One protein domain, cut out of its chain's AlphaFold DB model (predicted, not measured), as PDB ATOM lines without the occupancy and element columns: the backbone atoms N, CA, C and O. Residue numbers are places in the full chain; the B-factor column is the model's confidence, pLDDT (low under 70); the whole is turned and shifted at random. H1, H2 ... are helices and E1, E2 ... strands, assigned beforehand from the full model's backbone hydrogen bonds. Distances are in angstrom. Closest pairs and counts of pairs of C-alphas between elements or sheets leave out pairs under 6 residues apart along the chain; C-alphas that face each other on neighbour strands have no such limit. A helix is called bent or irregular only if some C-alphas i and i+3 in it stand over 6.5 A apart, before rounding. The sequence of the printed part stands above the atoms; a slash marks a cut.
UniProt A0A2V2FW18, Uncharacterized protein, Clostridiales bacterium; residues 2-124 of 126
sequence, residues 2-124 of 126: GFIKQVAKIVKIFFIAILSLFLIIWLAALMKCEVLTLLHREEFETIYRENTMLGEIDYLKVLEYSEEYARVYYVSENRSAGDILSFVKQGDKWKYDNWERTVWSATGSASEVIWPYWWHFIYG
ATOM      1  N   GLY A   2      76.264 -56.278  14.994       79.38
ATOM      2  CA  GLY A   2      75.624 -54.956  15.188       79.38
ATOM      3  C   GLY A   2      74.412 -54.668  14.286       79.38
ATOM      4  O   GLY A   2      73.374 -54.244  14.784       79.38
ATOM      5  N   PHE A   3      74.503 -54.992  12.991       81.12
ATOM      6  CA  PHE A   3      73.425 -54.767  12.014       81.12
ATOM      7  C   PHE A   3      72.125 -55.516  12.362       81.12
ATOM      8  O   PHE A   3      71.055 -54.921  12.419       81.12
ATOM      9  N   ILE A   4      72.221 -56.806  12.709       84.25
ATOM     10  CA  ILE A   4      71.064 -57.635  13.099       84.25
ATOM     11  C   ILE A   4      70.370 -57.069  14.351       84.25
ATOM     12  O   ILE A   4      69.144 -56.991  14.400       84.25
ATOM     13  N   LYS A   5      71.142 -56.613  15.349       85.12
ATOM     14  CA  LYS A   5      70.594 -55.981  16.563       85.12
ATOM     15  C   LYS A   5      69.869 -54.664  16.254       85.12
ATOM     16  O   LYS A   5      68.839 -54.382  16.863       85.12
ATOM     17  N   GLN A   6      70.380 -53.877  15.308       87.44
ATOM     18  CA  GLN A   6      69.749 -52.632  14.865       87.44
ATOM     19  C   GLN A   6      68.429 -52.892  14.127       87.44
ATOM     20  O   GLN A   6      67.427 -52.253  14.445       87.44
ATOM     21  N   VAL A   7      68.395 -53.870  13.217       91.38
ATOM     22  CA  VAL A   7      67.166 -54.281  12.517       91.38
ATOM     23  C   VAL A   7      66.108 -54.770  13.510       91.38
ATOM     24  O   VAL A   7      64.975 -54.294  13.479       91.38
ATOM     25  N   ALA A   8      66.479 -55.631  14.464       91.44
ATOM     26  CA  ALA A   8      65.560 -56.110  15.501       91.44
ATOM     27  C   ALA A   8      64.976 -54.967  16.356       91.44
ATOM     28  O   ALA A   8      63.793 -54.984  16.699       91.44
ATOM     29  N   LYS A   9      65.779 -53.939  16.669       93.75
ATOM     30  CA  LYS A   9      65.316 -52.746  17.393       93.75
ATOM     31  C   LYS A   9      64.279 -51.957  16.587       93.75
ATOM     32  O   LYS A   9      63.272 -51.549  17.157       93.75
ATOM     33  N   ILE A  10      64.508 -51.758  15.289       94.81
ATOM     34  CA  ILE A  10      63.575 -51.041  14.404       94.81
ATOM     35  C   ILE A  10      62.254 -51.807  14.286       94.81
ATOM     36  O   ILE A  10      61.199 -51.212  14.480       94.81
ATOM     37  N   VAL A  11      62.307 -53.125  14.064       94.94
ATOM     38  CA  VAL A  11      61.108 -53.983  14.013       94.94
ATOM     39  C   VAL A  11      60.314 -53.893  15.316       94.94
ATOM     40  O   VAL A  11      59.097 -53.725  15.289       94.94
ATOM     41  N   LYS A  12      60.997 -53.927  16.469       96.12
ATOM     42  CA  LYS A  12      60.351 -53.768  17.777       96.12
ATOM     43  C   LYS A  12      59.657 -52.409  17.916       96.12
ATOM     44  O   LYS A  12      58.522 -52.363  18.375       96.12
ATOM     45  N   ILE A  13      60.318 -51.314  17.532       96.56
ATOM     46  CA  ILE A  13      59.731 -49.963  17.582       96.56
ATOM     47  C   ILE A  13      58.508 -49.878  16.671       96.56
ATOM     48  O   ILE A  13      57.475 -49.369  17.092       96.56
ATOM     49  N   PHE A  14      58.610 -50.407  15.453       96.56
ATOM     50  CA  PHE A  14      57.511 -50.421  14.498       96.56
ATOM     51  C   PHE A  14      56.293 -51.176  15.045       96.56
ATOM     52  O   PHE A  14      55.183 -50.654  15.023       96.56
ATOM     53  N   PHE A  15      56.505 -52.358  15.631       96.38
ATOM     54  CA  PHE A  15      55.434 -53.130  16.260       96.38
ATOM     55  C   PHE A  15      54.780 -52.380  17.433       96.38
ATOM     56  O   PHE A  15      53.556 -52.322  17.527       96.38
ATOM     57  N   ILE A  16      55.582 -51.738  18.291       97.19
ATOM     58  CA  ILE A  16      55.073 -50.902  19.391       97.19
ATOM     59  C   ILE A  16      54.262 -49.719  18.852       97.19
ATOM     60  O   ILE A  16      53.214 -49.404  19.409       97.19
ATOM     61  N   ALA A  17      54.717 -49.072  17.777       97.12
ATOM     62  CA  ALA A  17      54.020 -47.941  17.175       97.12
ATOM     63  C   ALA A  17      52.648 -48.351  16.616       97.12
ATOM     64  O   ALA A  17      51.666 -47.662  16.874       97.12
ATOM     65  N   ILE A  18      52.561 -49.500  15.933       97.50
ATOM     66  CA  ILE A  18      51.290 -50.057  15.438       97.50
ATOM     67  C   ILE A  18      50.335 -50.352  16.598       97.50
ATOM     68  O   ILE A  18      49.182 -49.928  16.562       97.50
ATOM     69  N   LEU A  19      50.810 -51.042  17.641       96.75
ATOM     70  CA  LEU A  19      49.987 -51.348  18.815       96.75
ATOM     71  C   LEU A  19      49.506 -50.075  19.519       96.75
ATOM     72  O   LEU A  19      48.341 -49.978  19.898       96.75
ATOM     73  N   SER A  20      50.384 -49.081  19.654       97.00
ATOM     74  CA  SER A  20      50.041 -47.795  20.267       97.00
ATOM     75  C   SER A  20      48.993 -47.052  19.441       97.00
ATOM     76  O   SER A  20      48.034 -46.531  19.999       97.00
ATOM     77  N   LEU A  21      49.131 -47.043  18.112       97.44
ATOM     78  CA  LEU A  21      48.160 -46.426  17.212       97.44
ATOM     79  C   LEU A  21      46.785 -47.096  17.322       97.44
ATOM     80  O   LEU A  21      45.778 -46.400  17.426       97.44
ATOM     81  N   PHE A  22      46.743 -48.430  17.358       96.31
ATOM     82  CA  PHE A  22      45.501 -49.175  17.561       96.31
ATOM     83  C   PHE A  22      44.818 -48.791  18.883       96.31
ATOM     84  O   PHE A  22      43.623 -48.493  18.895       96.31
ATOM     85  N   LEU A  23      45.580 -48.721  19.981       97.06
ATOM     86  CA  LEU A  23      45.058 -48.312  21.289       97.06
ATOM     87  C   LEU A  23      44.534 -46.872  21.286       97.06
ATOM     88  O   LEU A  23      43.480 -46.614  21.858       97.06
ATOM     89  N   ILE A  24      45.229 -45.944  20.625       98.19
ATOM     90  CA  ILE A  24      44.792 -44.545  20.516       98.19
ATOM     91  C   ILE A  24      43.459 -44.454  19.766       98.19
ATOM     92  O   ILE A  24      42.544 -43.781  20.235       98.19
ATOM     93  N   ILE A  25      43.322 -45.154  18.634       97.94
ATOM     94  CA  ILE A  25      42.079 -45.174  17.846       97.94
ATOM     95  C   ILE A  25      40.930 -45.776  18.662       97.94
ATOM     96  O   ILE A  25      39.821 -45.238  18.668       97.94
ATOM     97  N   TRP A  26      41.194 -46.865  19.384       97.69
ATOM     98  CA  TRP A  26      40.206 -47.506  20.245       97.69
ATOM     99  C   TRP A  26      39.750 -46.599  21.396       97.69
ATOM    100  O   TRP A  26      38.548 -46.419  21.597       97.69
ATOM    101  N   LEU A  27      40.687 -45.961  22.106       98.19
ATOM    102  CA  LEU A  27      40.373 -45.014  23.178       98.19
ATOM    103  C   LEU A  27      39.609 -43.793  22.656       98.19
ATOM    104  O   LEU A  27      38.662 -43.348  23.300       98.19
ATOM    105  N   ALA A  28      39.970 -43.269  21.484       98.25
ATOM    106  CA  ALA A  28      39.243 -42.170  20.856       98.25
ATOM    107  C   ALA A  28      37.790 -42.555  20.538       98.25
ATOM    108  O   ALA A  28      36.872 -41.780  20.811       98.25
ATOM    109  N   ALA A  29      37.564 -43.767  20.023       98.12
ATOM    110  CA  ALA A  29      36.220 -44.272  19.764       98.12
ATOM    111  C   ALA A  29      35.405 -44.459  21.055       98.12
ATOM    112  O   ALA A  29      34.226 -44.105  21.077       98.12
ATOM    113  N   LEU A  30      36.025 -44.955  22.135       98.19
ATOM    114  CA  LEU A  30      35.384 -45.039  23.452       98.19
ATOM    115  C   LEU A  30      34.971 -43.663  23.960       98.19
ATOM    116  O   LEU A  30      33.806 -43.454  24.277       98.19
ATOM    117  N   MET A  31      35.906 -42.711  23.975       98.31
ATOM    118  CA  MET A  31      35.629 -41.349  24.429       98.31
ATOM    119  C   MET A  31      34.509 -40.699  23.614       98.31
ATOM    120  O   MET A  31      33.630 -40.079  24.203       98.31
ATOM    121  N   LYS A  32      34.487 -40.886  22.286       98.31
ATOM    122  CA  LYS A  32      33.384 -40.417  21.433       98.31
ATOM    123  C   LYS A  32      32.039 -40.961  21.924       98.31
ATOM    124  O   LYS A  32      31.118 -40.178  22.125       98.31
ATOM    125  N   CYS A  33      31.926 -42.275  22.118       98.50
ATOM    126  CA  CYS A  33      30.664 -42.899  22.524       98.50
ATOM    127  C   CYS A  33      30.234 -42.447  23.926       98.50
ATOM    128  O   CYS A  33      29.058 -42.176  24.149       98.50
ATOM    129  N   GLU A  34      31.172 -42.299  24.865       98.19
ATOM    130  CA  GLU A  34      30.863 -41.793  26.207       98.19
ATOM    131  C   GLU A  34      30.410 -40.329  26.178       98.19
ATOM    132  O   GLU A  34      29.415 -39.998  26.816       98.19
ATOM    133  N   VAL A  35      31.062 -39.462  25.396       98.56
ATOM    134  CA  VAL A  35      30.637 -38.062  25.232       98.56
ATOM    135  C   VAL A  35      29.250 -37.983  24.602       98.56
ATOM    136  O   VAL A  35      28.390 -37.283  25.130       98.56
ATOM    137  N   LEU A  36      28.996 -38.730  23.523       98.56
ATOM    138  CA  LEU A  36      27.669 -38.769  22.903       98.56
ATOM    139  C   LEU A  36      26.607 -39.281  23.878       98.56
ATOM    140  O   LEU A  36      25.518 -38.725  23.954       98.56
ATOM    141  N   THR A  37      26.935 -40.305  24.664       98.50
ATOM    142  CA  THR A  37      26.024 -40.839  25.680       98.50
ATOM    143  C   THR A  37      25.732 -39.803  26.762       98.50
ATOM    144  O   THR A  37      24.579 -39.620  27.130       98.50
ATOM    145  N   LEU A  38      26.743 -39.084  27.255       98.25
ATOM    146  CA  LEU A  38      26.545 -38.029  28.252       98.25
ATOM    147  C   LEU A  38      25.662 -36.890  27.734       98.25
ATOM    148  O   LEU A  38      24.877 -36.350  28.506       98.25
ATOM    149  N   LEU A  39      25.786 -36.534  26.455       98.12
ATOM    150  CA  LEU A  39      25.029 -35.435  25.852       98.12
ATOM    151  C   LEU A  39      23.592 -35.820  25.478       98.12
ATOM    152  O   LEU A  39      22.708 -34.977  25.567       98.12
ATOM    153  N   HIS A  40      23.367 -37.069  25.059       97.50
ATOM    154  CA  HIS A  40      22.137 -37.456  24.360       97.50
ATOM    155  C   HIS A  40      21.368 -38.614  25.002       97.50
ATOM    156  O   HIS A  40      20.320 -38.993  24.488       97.50
ATOM    157  N   ARG A  41      21.836 -39.207  26.114       96.44
ATOM    158  CA  ARG A  41      21.162 -40.388  26.697       96.44
ATOM    159  C   ARG A  41      19.691 -40.152  27.014       96.44
ATOM    160  O   ARG A  41      18.883 -41.033  26.748       96.44
ATOM    161  N   GLU A  42      19.352 -38.979  27.543       95.56
ATOM    162  CA  GLU A  42      17.990 -38.656  27.982       95.56
ATOM    163  C   GLU A  42      16.992 -38.723  26.818       95.56
ATOM    164  O   GLU A  42      15.835 -39.080  27.017       95.56
ATOM    165  N   GLU A  43      17.452 -38.470  25.586       95.50
ATOM    166  CA  GLU A  43      16.631 -38.578  24.379       95.50
ATOM    167  C   GLU A  43      16.222 -40.032  24.078       95.50
ATOM    168  O   GLU A  43      15.227 -40.252  23.396       95.50
ATOM    169  N   PHE A  44      16.956 -41.030  24.582       95.81
ATOM    170  CA  PHE A  44      16.817 -42.436  24.185       95.81
ATOM    171  C   PHE A  44      16.460 -43.387  25.337       95.81
ATOM    172  O   PHE A  44      16.090 -44.534  25.091       95.81
ATOM    173  N   GLU A  45      16.509 -42.929  26.591       93.00
ATOM    174  CA  GLU A  45      16.243 -43.758  27.778       93.00
ATOM    175  C   GLU A  45      14.836 -44.361  27.832       93.00
ATOM    176  O   GLU A  45      14.640 -45.392  28.472       93.00
ATOM    177  N   THR A  46      13.852 -43.752  27.169       91.25
ATOM    178  CA  THR A  46      12.460 -44.229  27.205       91.25
ATOM    179  C   THR A  46      11.918 -44.626  25.840       91.25
ATOM    180  O   THR A  46      11.068 -45.512  25.768       91.25
ATOM    181  N   ILE A  47      12.407 -44.018  24.755       91.44
ATOM    182  CA  ILE A  47      11.837 -44.182  23.405       91.44
ATOM    183  C   ILE A  47      11.926 -45.628  22.919       91.44
ATOM    184  O   ILE A  47      11.043 -46.100  22.203       91.44
ATOM    185  N   TYR A  48      12.950 -46.369  23.350       87.50
ATOM    186  CA  TYR A  48      13.090 -47.774  22.989       87.50
ATOM    187  C   TYR A  48      11.866 -48.616  23.411       87.50
ATOM    188  O   TYR A  48      11.542 -49.595  22.746       87.50
ATOM    189  N   ARG A  49      11.136 -48.226  24.466       87.88
ATOM    190  CA  ARG A  49       9.978 -48.973  24.991       87.88
ATOM    191  C   ARG A  49       8.724 -48.855  24.136       87.88
ATOM    192  O   ARG A  49       7.821 -49.669  24.280       87.88
ATOM    193  N   GLU A  50       8.629 -47.836  23.286       81.25
ATOM    194  CA  GLU A  50       7.378 -47.546  22.582       81.25
ATOM    195  C   GLU A  50       7.062 -48.570  21.489       81.25
ATOM    196  O   GLU A  50       5.896 -48.864  21.247       81.25
ATOM    197  N   ASN A  51       8.085 -49.106  20.816       79.50
ATOM    198  CA  ASN A  51       7.908 -49.922  19.609       79.50
ATOM    199  C   ASN A  51       8.900 -51.090  19.505       79.50
ATOM    200  O   ASN A  51       9.096 -51.638  18.420       79.50
ATOM    201  N   THR A  52       9.544 -51.476  20.610       84.62
ATOM    202  CA  THR A  52      10.474 -52.613  20.622       84.62
ATOM    203  C   THR A  52      10.111 -53.618  21.704       84.62
ATOM    204  O   THR A  52       9.400 -53.308  22.656       84.62
ATOM    205  N   MET A  53      10.614 -54.840  21.543       85.94
ATOM    206  CA  MET A  53      10.474 -55.919  22.525       85.94
ATOM    207  C   MET A  53      11.596 -55.897  23.577       85.94
ATOM    208  O   MET A  53      11.742 -56.865  24.322       85.94
ATOM    209  N   LEU A  54      12.416 -54.837  23.620       87.50
ATOM    210  CA  LEU A  54      13.426 -54.680  24.665       87.50
ATOM    211  C   LEU A  54      12.738 -54.546  26.024       87.50
ATOM    212  O   LEU A  54      11.815 -53.749  26.198       87.50
ATOM    213  N   GLY A  55      13.219 -55.331  26.985       88.56
ATOM    214  CA  GLY A  55      12.799 -55.237  28.375       88.56
ATOM    215  C   GLY A  55      13.470 -54.078  29.113       88.56
ATOM    216  O   GLY A  55      13.810 -53.035  28.551       88.56
ATOM    217  N   GLU A  56      13.673 -54.262  30.412       93.31
ATOM    218  CA  GLU A  56      14.500 -53.356  31.206       93.31
ATOM    219  C   GLU A  56      15.956 -53.372  30.712       93.31
ATOM    220  O   GLU A  56      16.460 -54.394  30.235       93.31
ATOM    221  N   ILE A  57      16.633 -52.228  30.824       95.56
ATOM    222  CA  ILE A  57      18.030 -52.058  30.409       95.56
ATOM    223  C   ILE A  57      18.913 -51.743  31.621       95.56
ATOM    224  O   ILE A  57      18.510 -50.996  32.508       95.56
ATOM    225  N   ASP A  58      20.143 -52.259  31.627       96.00
ATOM    226  CA  ASP A  58      21.179 -51.859  32.586       96.00
ATOM    227  C   ASP A  58      21.752 -50.479  32.215       96.00
ATOM    228  O   ASP A  58      22.005 -49.634  33.075       96.00
ATOM    229  N   TYR A  59      22.014 -50.261  30.921       96.81
ATOM    230  CA  TYR A  59      22.515 -48.999  30.377       96.81
ATOM    231  C   TYR A  59      22.374 -48.943  28.851       96.81
ATOM    232  O   TYR A  59      22.148 -49.952  28.182       96.81
ATOM    233  N   LEU A  60      22.590 -47.747  28.299       97.94
ATOM    234  CA  LEU A  60      22.715 -47.504  26.864       97.94
ATOM    235  C   LEU A  60      24.024 -46.781  26.536       97.94
ATOM    236  O   LEU A  60      24.606 -46.119  27.400       97.94
ATOM    237  N   LYS A  61      24.472 -46.890  25.283       98.44
ATOM    238  CA  LYS A  61      25.590 -46.142  24.700       98.44
ATOM    239  C   LYS A  61      25.207 -45.598  23.332       98.44
ATOM    240  O   LYS A  61      24.835 -46.358  22.444       98.44
ATOM    241  N   VAL A  62      25.344 -44.292  23.140       98.50
ATOM    242  CA  VAL A  62      25.135 -43.649  21.838       98.50
ATOM    243  C   VAL A  62      26.397 -43.845  20.995       98.50
ATOM    244  O   VAL A  62      27.462 -43.317  21.313       98.50
ATOM    245  N   LEU A  63      26.291 -44.647  19.935       98.31
ATOM    246  CA  LEU A  63      27.405 -44.994  19.042       98.31
ATOM    247  C   LEU A  63      27.618 -43.923  17.963       98.31
ATOM    248  O   LEU A  63      28.744 -43.601  17.557       98.31
ATOM    249  N   GLU A  64      26.505 -43.383  17.482       98.12
ATOM    250  CA  GLU A  64      26.438 -42.408  16.407       98.12
ATOM    251  C   GLU A  64      25.252 -41.482  16.639       98.12
ATOM    252  O   GLU A  64      24.209 -41.913  17.127       98.12
ATOM    253  N   TYR A  65      25.445 -40.210  16.312       98.31
ATOM    254  CA  TYR A  65      24.443 -39.172  16.472       98.31
ATOM    255  C   TYR A  65      24.649 -38.115  15.390       98.31
ATOM    256  O   TYR A  65      25.780 -37.686  15.141       98.31
ATOM    257  N   SER A  66      23.556 -37.695  14.773       96.75
ATOM    258  CA  SER A  66      23.437 -36.544  13.887       96.75
ATOM    259  C   SER A  66      22.120 -35.823  14.187       96.75
ATOM    260  O   SER A  66      21.351 -36.245  15.047       96.75
ATOM    261  N   GLU A  67      21.838 -34.732  13.477       94.81
ATOM    262  CA  GLU A  67      20.590 -33.980  13.664       94.81
ATOM    263  C   GLU A  67      19.332 -34.802  13.335       94.81
ATOM    264  O   GLU A  67      18.269 -34.526  13.887       94.81
ATOM    265  N   GLU A  68      19.448 -35.823  12.479       97.00
ATOM    266  CA  GLU A  68      18.311 -36.597  11.965       97.00
ATOM    267  C   GLU A  68      18.390 -38.097  12.272       97.00
ATOM    268  O   GLU A  68      17.410 -38.809  12.061       97.00
ATOM    269  N   TYR A  69      19.529 -38.598  12.758       97.56
ATOM    270  CA  TYR A  69      19.773 -40.029  12.930       97.56
ATOM    271  C   TYR A  69      20.617 -40.334  14.168       97.56
ATOM    272  O   TYR A  69      21.571 -39.622  14.477       97.56
ATOM    273  N   ALA A  70      20.310 -41.433  14.849       98.12
ATOM    274  CA  ALA A  70      21.120 -41.929  15.949       98.12
ATOM    275  C   ALA A  70      21.180 -43.455  15.968       98.12
ATOM    276  O   ALA A  70      20.216 -44.136  15.618       98.12
ATOM    277  N   ARG A  71      22.311 -43.983  16.440       98.25
ATOM    278  CA  ARG A  71      22.514 -45.410  16.716       98.25
ATOM    279  C   ARG A  71      22.820 -45.584  18.176       98.25
ATOM    280  O   ARG A  71      23.787 -45.009  18.686       98.25
ATOM    281  N   VAL A  72      22.027 -46.407  18.837       98.31
ATOM    282  CA  VAL A  72      22.130 -46.604  20.275       98.31
ATOM    283  C   VAL A  72      22.258 -48.085  20.561       98.31
ATOM    284  O   VAL A  72      21.469 -48.906  20.102       98.31
ATOM    285  N   TYR A  73      23.296 -48.408  21.313       98.31
ATOM    286  CA  TYR A  73      23.548 -49.729  21.838       98.31
ATOM    287  C   TYR A  73      22.935 -49.852  23.229       98.31
ATOM    288  O   TYR A  73      23.330 -49.126  24.139       98.31
ATOM    289  N   TYR A  74      21.996 -50.770  23.393       97.56
ATOM    290  CA  TYR A  74      21.329 -51.071  24.651       97.56
ATOM    291  C   TYR A  74      21.866 -52.369  25.226       97.56
ATOM    292  O   TYR A  74      22.051 -53.350  24.505       97.56
ATOM    293  N   VAL A  75      22.097 -52.380  26.534       97.06
ATOM    294  CA  VAL A  75      22.394 -53.598  27.280       97.06
ATOM    295  C   VAL A  75      21.213 -53.900  28.178       97.06
ATOM    296  O   VAL A  75      20.905 -53.120  29.078       97.06
ATOM    297  N   SER A  76      20.555 -55.021  27.902       95.56
ATOM    298  CA  SER A  76      19.406 -55.503  28.666       95.56
ATOM    299  C   SER A  76      19.811 -55.868  30.093       95.56
ATOM    300  O   SER A  76      20.969 -56.214  30.344       95.56
ATOM    301  N   GLU A  77      18.848 -55.807  31.013       95.31
ATOM    302  CA  GLU A  77      19.041 -56.063  32.441       95.31
ATOM    303  C   GLU A  77      19.832 -57.356  32.701       95.31
ATOM    304  O   GLU A  77      19.661 -58.369  32.005       95.31
ATOM    305  N   ASN A  78      20.704 -57.317  33.711       93.62
ATOM    306  CA  ASN A  78      21.609 -58.411  34.079       93.62
ATOM    307  C   ASN A  78      22.574 -58.809  32.952       93.62
ATOM    308  O   ASN A  78      23.065 -59.939  32.924       93.62
ATOM    309  N   ARG A  79      22.855 -57.882  32.025       93.69
ATOM    310  CA  ARG A  79      23.639 -58.120  30.806       93.69
ATOM    311  C   ARG A  79      23.162 -59.366  30.055       93.69
ATOM    312  O   ARG A  79      23.967 -60.212  29.680       93.69
ATOM    313  N   SER A  80      21.851 -59.491  29.870       94.19
ATOM    314  CA  SER A  80      21.227 -60.651  29.213       94.19
ATOM    315  C   SER A  80      21.306 -60.599  27.682       94.19
ATOM    316  O   SER A  80      21.372 -61.642  27.027       94.19
ATOM    317  N   ALA A  81      21.344 -59.399  27.104       95.12
ATOM    318  CA  ALA A  81      21.531 -59.168  25.675       95.12
ATOM    319  C   ALA A  81      22.131 -57.783  25.410       95.12
ATOM    320  O   ALA A  81      22.024 -56.875  26.240       95.12
ATOM    321  N   GLY A  82      22.759 -57.637  24.247       96.69
ATOM    322  CA  GLY A  82      23.261 -56.373  23.731       96.69
ATOM    323  C   GLY A  82      22.715 -56.102  22.336       96.69
ATOM    324  O   GLY A  82      23.081 -56.807  21.397       96.69
ATOM    325  N   ASP A  83      21.926 -55.046  22.184       96.69
ATOM    326  CA  ASP A  83      21.153 -54.751  20.976       96.69
ATOM    327  C   ASP A  83      21.497 -53.371  20.425       96.69
ATOM    328  O   ASP A  83      21.703 -52.427  21.183       96.69
ATOM    329  N   ILE A  84      21.575 -53.233  19.104       97.81
ATOM    330  CA  ILE A  84      21.746 -51.934  18.446       97.81
ATOM    331  C   ILE A  84      20.434 -51.563  17.775       97.81
ATOM    332  O   ILE A  84      19.956 -52.284  16.898       97.81
ATOM    333  N   LEU A  85      19.894 -50.410  18.159       97.75
ATOM    334  CA  LEU A  85      18.727 -49.810  17.530       97.75
ATOM    335  C   LEU A  85      19.115 -48.507  16.830       97.75
ATOM    336  O   LEU A  85      19.950 -47.749  17.337       97.75
ATOM    337  N   SER A  86      18.471 -48.233  15.699       97.50
ATOM    338  CA  SER A  86      18.513 -46.939  15.030       97.50
ATOM    339  C   SER A  86      17.267 -46.116  15.330       97.50
ATOM    340  O   SER A  86      16.167 -46.635  15.549       97.50
ATOM    341  N   PHE A  87      17.452 -44.801  15.315       97.25
ATOM    342  CA  PHE A  87      16.400 -43.817  15.500       97.25
ATOM    343  C   PHE A  87      16.525 -42.743  14.431       97.25
ATOM    344  O   PHE A  87      17.633 -42.353  14.063       97.25
ATOM    345  N   VAL A  88      15.382 -42.234  13.982       97.00
ATOM    346  CA  VAL A  88      15.306 -41.079  13.085       97.00
ATOM    347  C   VAL A  88      14.533 -39.953  13.748       97.00
ATOM    348  O   VAL A  88      13.569 -40.184  14.487       97.00
ATOM    349  N   LYS A  89      14.948 -38.716  13.488       96.06
ATOM    350  CA  LYS A  89      14.267 -37.532  14.000       96.06
ATOM    351  C   LYS A  89      13.178 -37.107  13.021       96.06
ATOM    352  O   LYS A  89      13.435 -36.862  11.847       96.06
ATOM    353  N   GLN A  90      11.939 -37.038  13.496       93.31
ATOM    354  CA  GLN A  90      10.799 -36.539  12.727       93.31
ATOM    355  C   GLN A  90      10.282 -35.258  13.385       93.31
ATOM    356  O   GLN A  90       9.545 -35.306  14.373       93.31
ATOM    357  N   GLY A  91      10.689 -34.107  12.840       90.62
ATOM    358  CA  GLY A  91      10.526 -32.815  13.510       90.62
ATOM    359  C   GLY A  91      11.417 -32.746  14.753       90.62
ATOM    360  O   GLY A  91      12.583 -33.117  14.693       90.62
ATOM    361  N   ASP A  92      10.859 -32.350  15.896       89.44
ATOM    362  CA  ASP A  92      11.609 -32.252  17.160       89.44
ATOM    363  C   ASP A  92      11.594 -33.540  17.998       89.44
ATOM    364  O   ASP A  92      12.004 -33.534  19.157       89.44
ATOM    365  N   LYS A  93      11.099 -34.655  17.445       92.75
ATOM    366  CA  LYS A  93      10.950 -35.916  18.181       92.75
ATOM    367  C   LYS A  93      11.724 -37.043  17.523       92.75
ATOM    368  O   LYS A  93      11.565 -37.308  16.331       92.75
ATOM    369  N   TRP A  94      12.507 -37.744  18.331       96.25
ATOM    370  CA  TRP A  94      13.103 -39.018  17.958       96.25
ATOM    371  C   TRP A  94      12.035 -40.101  17.870       96.25
ATOM    372  O   TRP A  94      11.093 -40.132  18.663       96.25
ATOM    373  N   LYS A  95      12.183 -40.991  16.893       94.81
ATOM    374  CA  LYS A  95      11.357 -42.186  16.750       94.81
ATOM    375  C   LYS A  95      12.237 -43.382  16.460       94.81
ATOM    376  O   LYS A  95      13.236 -43.263  15.752       94.81
ATOM    377  N   TYR A  96      11.836 -44.525  17.004       94.94
ATOM    378  CA  TYR A  96      12.405 -45.809  16.624       94.94
ATOM    379  C   TYR A  96      12.290 -45.999  15.107       94.94
ATOM    380  O   TYR A  96      11.229 -45.753  14.529       94.94
ATOM    381  N   ASP A  97      13.392 -46.412  14.495       95.00
ATOM    382  CA  ASP A  97      13.492 -46.675  13.065       95.00
ATOM    383  C   ASP A  97      13.650 -48.176  12.814       95.00
ATOM    384  O   ASP A  97      12.768 -48.807  12.230       95.00
ATOM    385  N   ASN A  98      14.734 -48.773  13.317       95.56
ATOM    386  CA  ASN A  98      15.023 -50.180  13.079       95.56
ATOM    387  C   ASN A  98      15.793 -50.838  14.231       95.56
ATOM    388  O   ASN A  98      16.584 -50.217  14.940       95.56
ATOM    389  N   TRP A  99      15.597 -52.145  14.370       96.12
ATOM    390  CA  TRP A  99      16.450 -53.021  15.155       96.12
ATOM    391  C   TRP A  99      17.572 -53.486  14.240       96.12
ATOM    392  O   TRP A  99      17.388 -54.390  13.428       96.12
ATOM    393  N   GLU A 100      18.736 -52.845  14.325       95.31
ATOM    394  CA  GLU A 100      19.839 -53.164  13.420       95.31
ATOM    395  C   GLU A 100      20.310 -54.602  13.614       95.31
ATOM    396  O   GLU A 100      20.474 -55.329  12.637       95.31
ATOM    397  N   ARG A 101      20.537 -55.001  14.872       94.69
ATOM    398  CA  ARG A 101      20.880 -56.377  15.256       94.69
ATOM    399  C   ARG A 101      20.968 -56.541  16.768       94.69
ATOM    400  O   ARG A 101      21.308 -55.606  17.490       94.69
ATOM    401  N   THR A 102      20.806 -57.784  17.204       95.50
ATOM    402  CA  THR A 102      21.322 -58.266  18.489       95.50
ATOM    403  C   THR A 102      22.781 -58.663  18.302       95.50
ATOM    404  O   THR A 102      23.083 -59.564  17.524       95.50
ATOM    405  N   VAL A 103      23.696 -57.971  18.976       95.81
ATOM    406  CA  VAL A 103      25.139 -58.235  18.897       95.81
ATOM    407  C   VAL A 103      25.475 -59.509  19.659       95.81
ATOM    408  O   VAL A 103      26.166 -60.374  19.141       95.81
ATOM    409  N   TRP A 104      24.990 -59.641  20.888       95.38
ATOM    410  CA  TRP A 104      25.228 -60.817  21.717       95.38
ATOM    411  C   TRP A 104      24.024 -61.081  22.618       95.38
ATOM    412  O   TRP A 104      23.275 -60.159  22.946       95.38
ATOM    413  N   SER A 105      23.825 -62.335  23.017       93.56
ATOM    414  CA  SER A 105      22.761 -62.727  23.944       93.56
ATOM    415  C   SER A 105      23.204 -63.905  24.798       93.56
ATOM    416  O   SER A 105      23.669 -64.895  24.254       93.56
ATOM    417  N   ALA A 106      23.001 -63.822  26.112       91.12
ATOM    418  CA  ALA A 106      23.386 -64.868  27.060       91.12
ATOM    419  C   ALA A 106      22.566 -66.165  26.915       91.12
ATOM    420  O   ALA A 106      22.996 -67.227  27.359       91.12
ATOM    421  N   THR A 107      21.361 -66.083  26.340       86.88
ATOM    422  CA  THR A 107      20.447 -67.227  26.158       86.88
ATOM    423  C   THR A 107      20.113 -67.505  24.694       86.88
ATOM    424  O   THR A 107      19.439 -68.491  24.395       86.88
ATOM    425  N   GLY A 108      20.508 -66.611  23.788       82.94
ATOM    426  CA  GLY A 108      20.281 -66.725  22.352       82.94
ATOM    427  C   GLY A 108      21.481 -67.311  21.611       82.94
ATOM    428  O   GLY A 108      22.437 -67.795  22.206       82.94
ATOM    429  N   SER A 109      21.433 -67.253  20.280       84.56
ATOM    430  CA  SER A 109      22.535 -67.674  19.402       84.56
ATOM    431  C   SER A 109      23.419 -66.516  18.916       84.56
ATOM    432  O   SER A 109      24.389 -66.751  18.197       84.56
ATOM    433  N   ALA A 110      23.084 -65.268  19.263       87.75
ATOM    434  CA  ALA A 110      23.851 -64.092  18.860       87.75
ATOM    435  C   ALA A 110      25.177 -64.020  19.631       87.75
ATOM    436  O   ALA A 110      25.178 -64.009  20.862       87.75
ATOM    437  N   SER A 111      26.295 -63.936  18.905       89.25
ATOM    438  CA  SER A 111      27.649 -63.886  19.472       89.25
ATOM    439  C   SER A 111      28.602 -63.129  18.539       89.25
ATOM    440  O   SER A 111      29.457 -63.693  17.857       89.25
ATOM    441  N   GLU A 112      28.406 -61.817  18.456       91.12
ATOM    442  CA  GLU A 112      29.242 -60.887  17.703       91.12
ATOM    443  C   GLU A 112      30.000 -59.926  18.632       91.12
ATOM    444  O   GLU A 112      29.797 -59.852  19.847       91.12
ATOM    445  N   VAL A 113      30.898 -59.150  18.029       92.94
ATOM    446  CA  VAL A 113      31.679 -58.113  18.697       92.94
ATOM    447  C   VAL A 113      31.132 -56.743  18.308       92.94
ATOM    448  O   VAL A 113      30.924 -56.454  17.129       92.94
ATOM    449  N   ILE A 114      30.960 -55.865  19.294       95.69
ATOM    450  CA  ILE A 114      30.599 -54.462  19.079       95.69
ATOM    451  C   ILE A 114      31.818 -53.563  19.261       95.69
ATOM    452  O   ILE A 114      32.511 -53.619  20.270       95.69
ATOM    453  N   TRP A 115      32.077 -52.689  18.295       95.69
ATOM    454  CA  TRP A 115      33.067 -51.629  18.450       95.69
ATOM    455  C   TRP A 115      32.427 -50.387  19.096       95.69
ATOM    456  O   TRP A 115      31.318 -50.028  18.704       95.69
ATOM    457  N   PRO A 116      33.099 -49.686  20.029       97.25
ATOM    458  CA  PRO A 116      34.415 -49.988  20.605       97.25
ATOM    459  C   PRO A 116      34.368 -50.936  21.818       97.25
ATOM    460  O   PRO A 116      35.418 -51.277  22.363       97.25
ATOM    461  N   TYR A 117      33.181 -51.377  22.232       96.69
ATOM    462  CA  TYR A 117      32.935 -52.219  23.407       96.69
ATOM    463  C   TYR A 117      33.225 -53.704  23.169       96.69
ATOM    464  O   TYR A 117      32.440 -54.574  23.546       96.69
ATOM    465  N   TRP A 118      34.345 -54.016  22.512       93.94
ATOM    466  CA  TRP A 118      34.569 -55.357  21.976       93.94
ATOM    467  C   TRP A 118      34.537 -56.417  23.072       93.94
ATOM    468  O   TRP A 118      34.007 -57.493  22.846       93.94
ATOM    469  N   TRP A 119      34.990 -56.091  24.285       93.62
ATOM    470  CA  TRP A 119      34.996 -57.005  25.426       93.62
ATOM    471  C   TRP A 119      33.599 -57.448  25.881       93.62
ATOM    472  O   TRP A 119      33.507 -58.377  26.672       93.62
ATOM    473  N   HIS A 120      32.511 -56.842  25.392       94.25
ATOM    474  CA  HIS A 120      31.148 -57.266  25.725       94.25
ATOM    475  C   HIS A 120      30.789 -58.644  25.154       94.25
ATOM    476  O   HIS A 120      29.814 -59.233  25.612       94.25
ATOM    477  N   PHE A 121      31.592 -59.208  24.238       87.88
ATOM    478  CA  PHE A 121      31.407 -60.592  23.785       87.88
ATOM    479  C   PHE A 121      31.396 -61.591  24.957       87.88
ATOM    480  O   PHE A 121      30.757 -62.632  24.864       87.88
ATOM    481  N   ILE A 122      32.056 -61.274  26.085       89.75
ATOM    482  CA  ILE A 122      32.085 -62.142  27.274       89.75
ATOM    483  C   ILE A 122      30.702 -62.340  27.907       89.75
ATOM    484  O   ILE A 122      30.516 -63.279  28.674       89.75
ATOM    485  N   TYR A 123      29.747 -61.448  27.624       89.00
ATOM    486  CA  TYR A 123      28.385 -61.530  28.148       89.00
ATOM    487  C   TYR A 123      27.501 -62.486  27.341       89.00
ATOM    488  O   TYR A 123      26.526 -63.000  27.877       89.00
ATOM    489  N   GLY A 124      27.848 -62.768  26.081       80.38
ATOM    490  CA  GLY A 124      27.067 -63.644  25.203       80.38
ATOM    491  C   GLY A 124      27.089 -65.129  25.579       80.38
ATOM    492  O   GLY A 124      26.360 -65.899  24.975       80.38
TER     493      GLY A 124
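AT A GLANCE: This is residues 2 to 124 of the 126 residues of an uncharacterized protein of Clostridiales bacterium (UniProt A0A2V2FW18). A long helix, H1, sticks out like a handle from a small head, a curled, strongly twisted sheet of four strands that wraps round the last part of H1. Residues 2 to 24 of H1 are the free arm, and with it the whole spans 69 A along its longest axis, against 38 A for the body without it; the short helix H2 sits beside the strands, and the last helix, H3, folds back over the sheet near E4. The printed part has 123 residues, with three named helices and four named strands in the order H1 H2 E1 E2 E3 E4 H3; the sheet order is E1 - E2 - E3 - E4, all antiparallel, and the class is mixed, helices and strands. The whole is loose, with a radius of gyration of the C-alphas of 19.1 A, and flat, spanning 69 by 36 by 19 A.

IN THESE COORDINATES: H1, residues 2 to 44, begins with C-alpha 2 at (75.624, -54.956, 15.188) and is 60.8 A long. It has a kink of 51 degrees near residue 38 and is irregular, with C-alphas 39 and 42 8.0 A apart. H2, residues 48 to 51, is only just irregular, with C-alphas 48 and 51 6.55 A apart. E1 holds residues 57 to 65, 20.0 A, beginning at C-alpha 57 (18.030, -52.058, 30.409). E2 holds residues 69 to 76, 22.1 A; E3 residues 81 to 90, 28.2 A; and E4 residues 93 to 105, 29.9 A, with a bend of 62 degrees at residue 101. H3, residues 118 to 123, ends with C-alpha 123 at (28.385, -61.530, 28.148); it is neither bent nor irregular, but only just: C-alphas 118 and 121 are 6.4 A apart.

HOW THE PARTS SIT: The four strands form a meander, each the antiparallel neighbour of the one before, in three hairpins. N 61 and O 73 of E1 and E2 are 2.8 A apart, N 72 and O 85 of E2 and E3 2.9 A, and N 86 and O 98 of E3 and E4 2.8 A, within hydrogen-bond range. H1 is on one face of the sheet, in two layers, a helix over a sheet; its closest C-alphas to E1 are those of Thr 37 and Val 62, 4.8 A. H2 is only just at the sheet's level, at a height over the sheet of 3.7 A; the C-alphas of Tyr 48 and Tyr 96 are its closest to E4, 6.7 A. H3 is on the sheet at a height of 8.6 A, only just over E4, slantwise to the strands at 52 degrees on the local plane; its closest C-alphas to E4 are those of Phe 121 and Trp 104, 6.5 A. H1 and H3 are apart. In H1, 36 of 39 O i to N i+4 pairs are within hydrogen-bond range; in H3, 0 of 2, but 3 of 3 O i to N i+3 pairs; H2 is too short for an O i to N i+4 pair.

THE WHOLE: The C-alphas farthest apart are those of Gly 2 and Glu 50, 69.0 A. Without residues 2 to 24 the body spans 38 by 33 by 19 A. The printed part has no cut. The link from E4 to H3, 12 residues, is long; the others are tight. No printed residue is under 70 in pLDDT, and the mean of the printed part is 94.1.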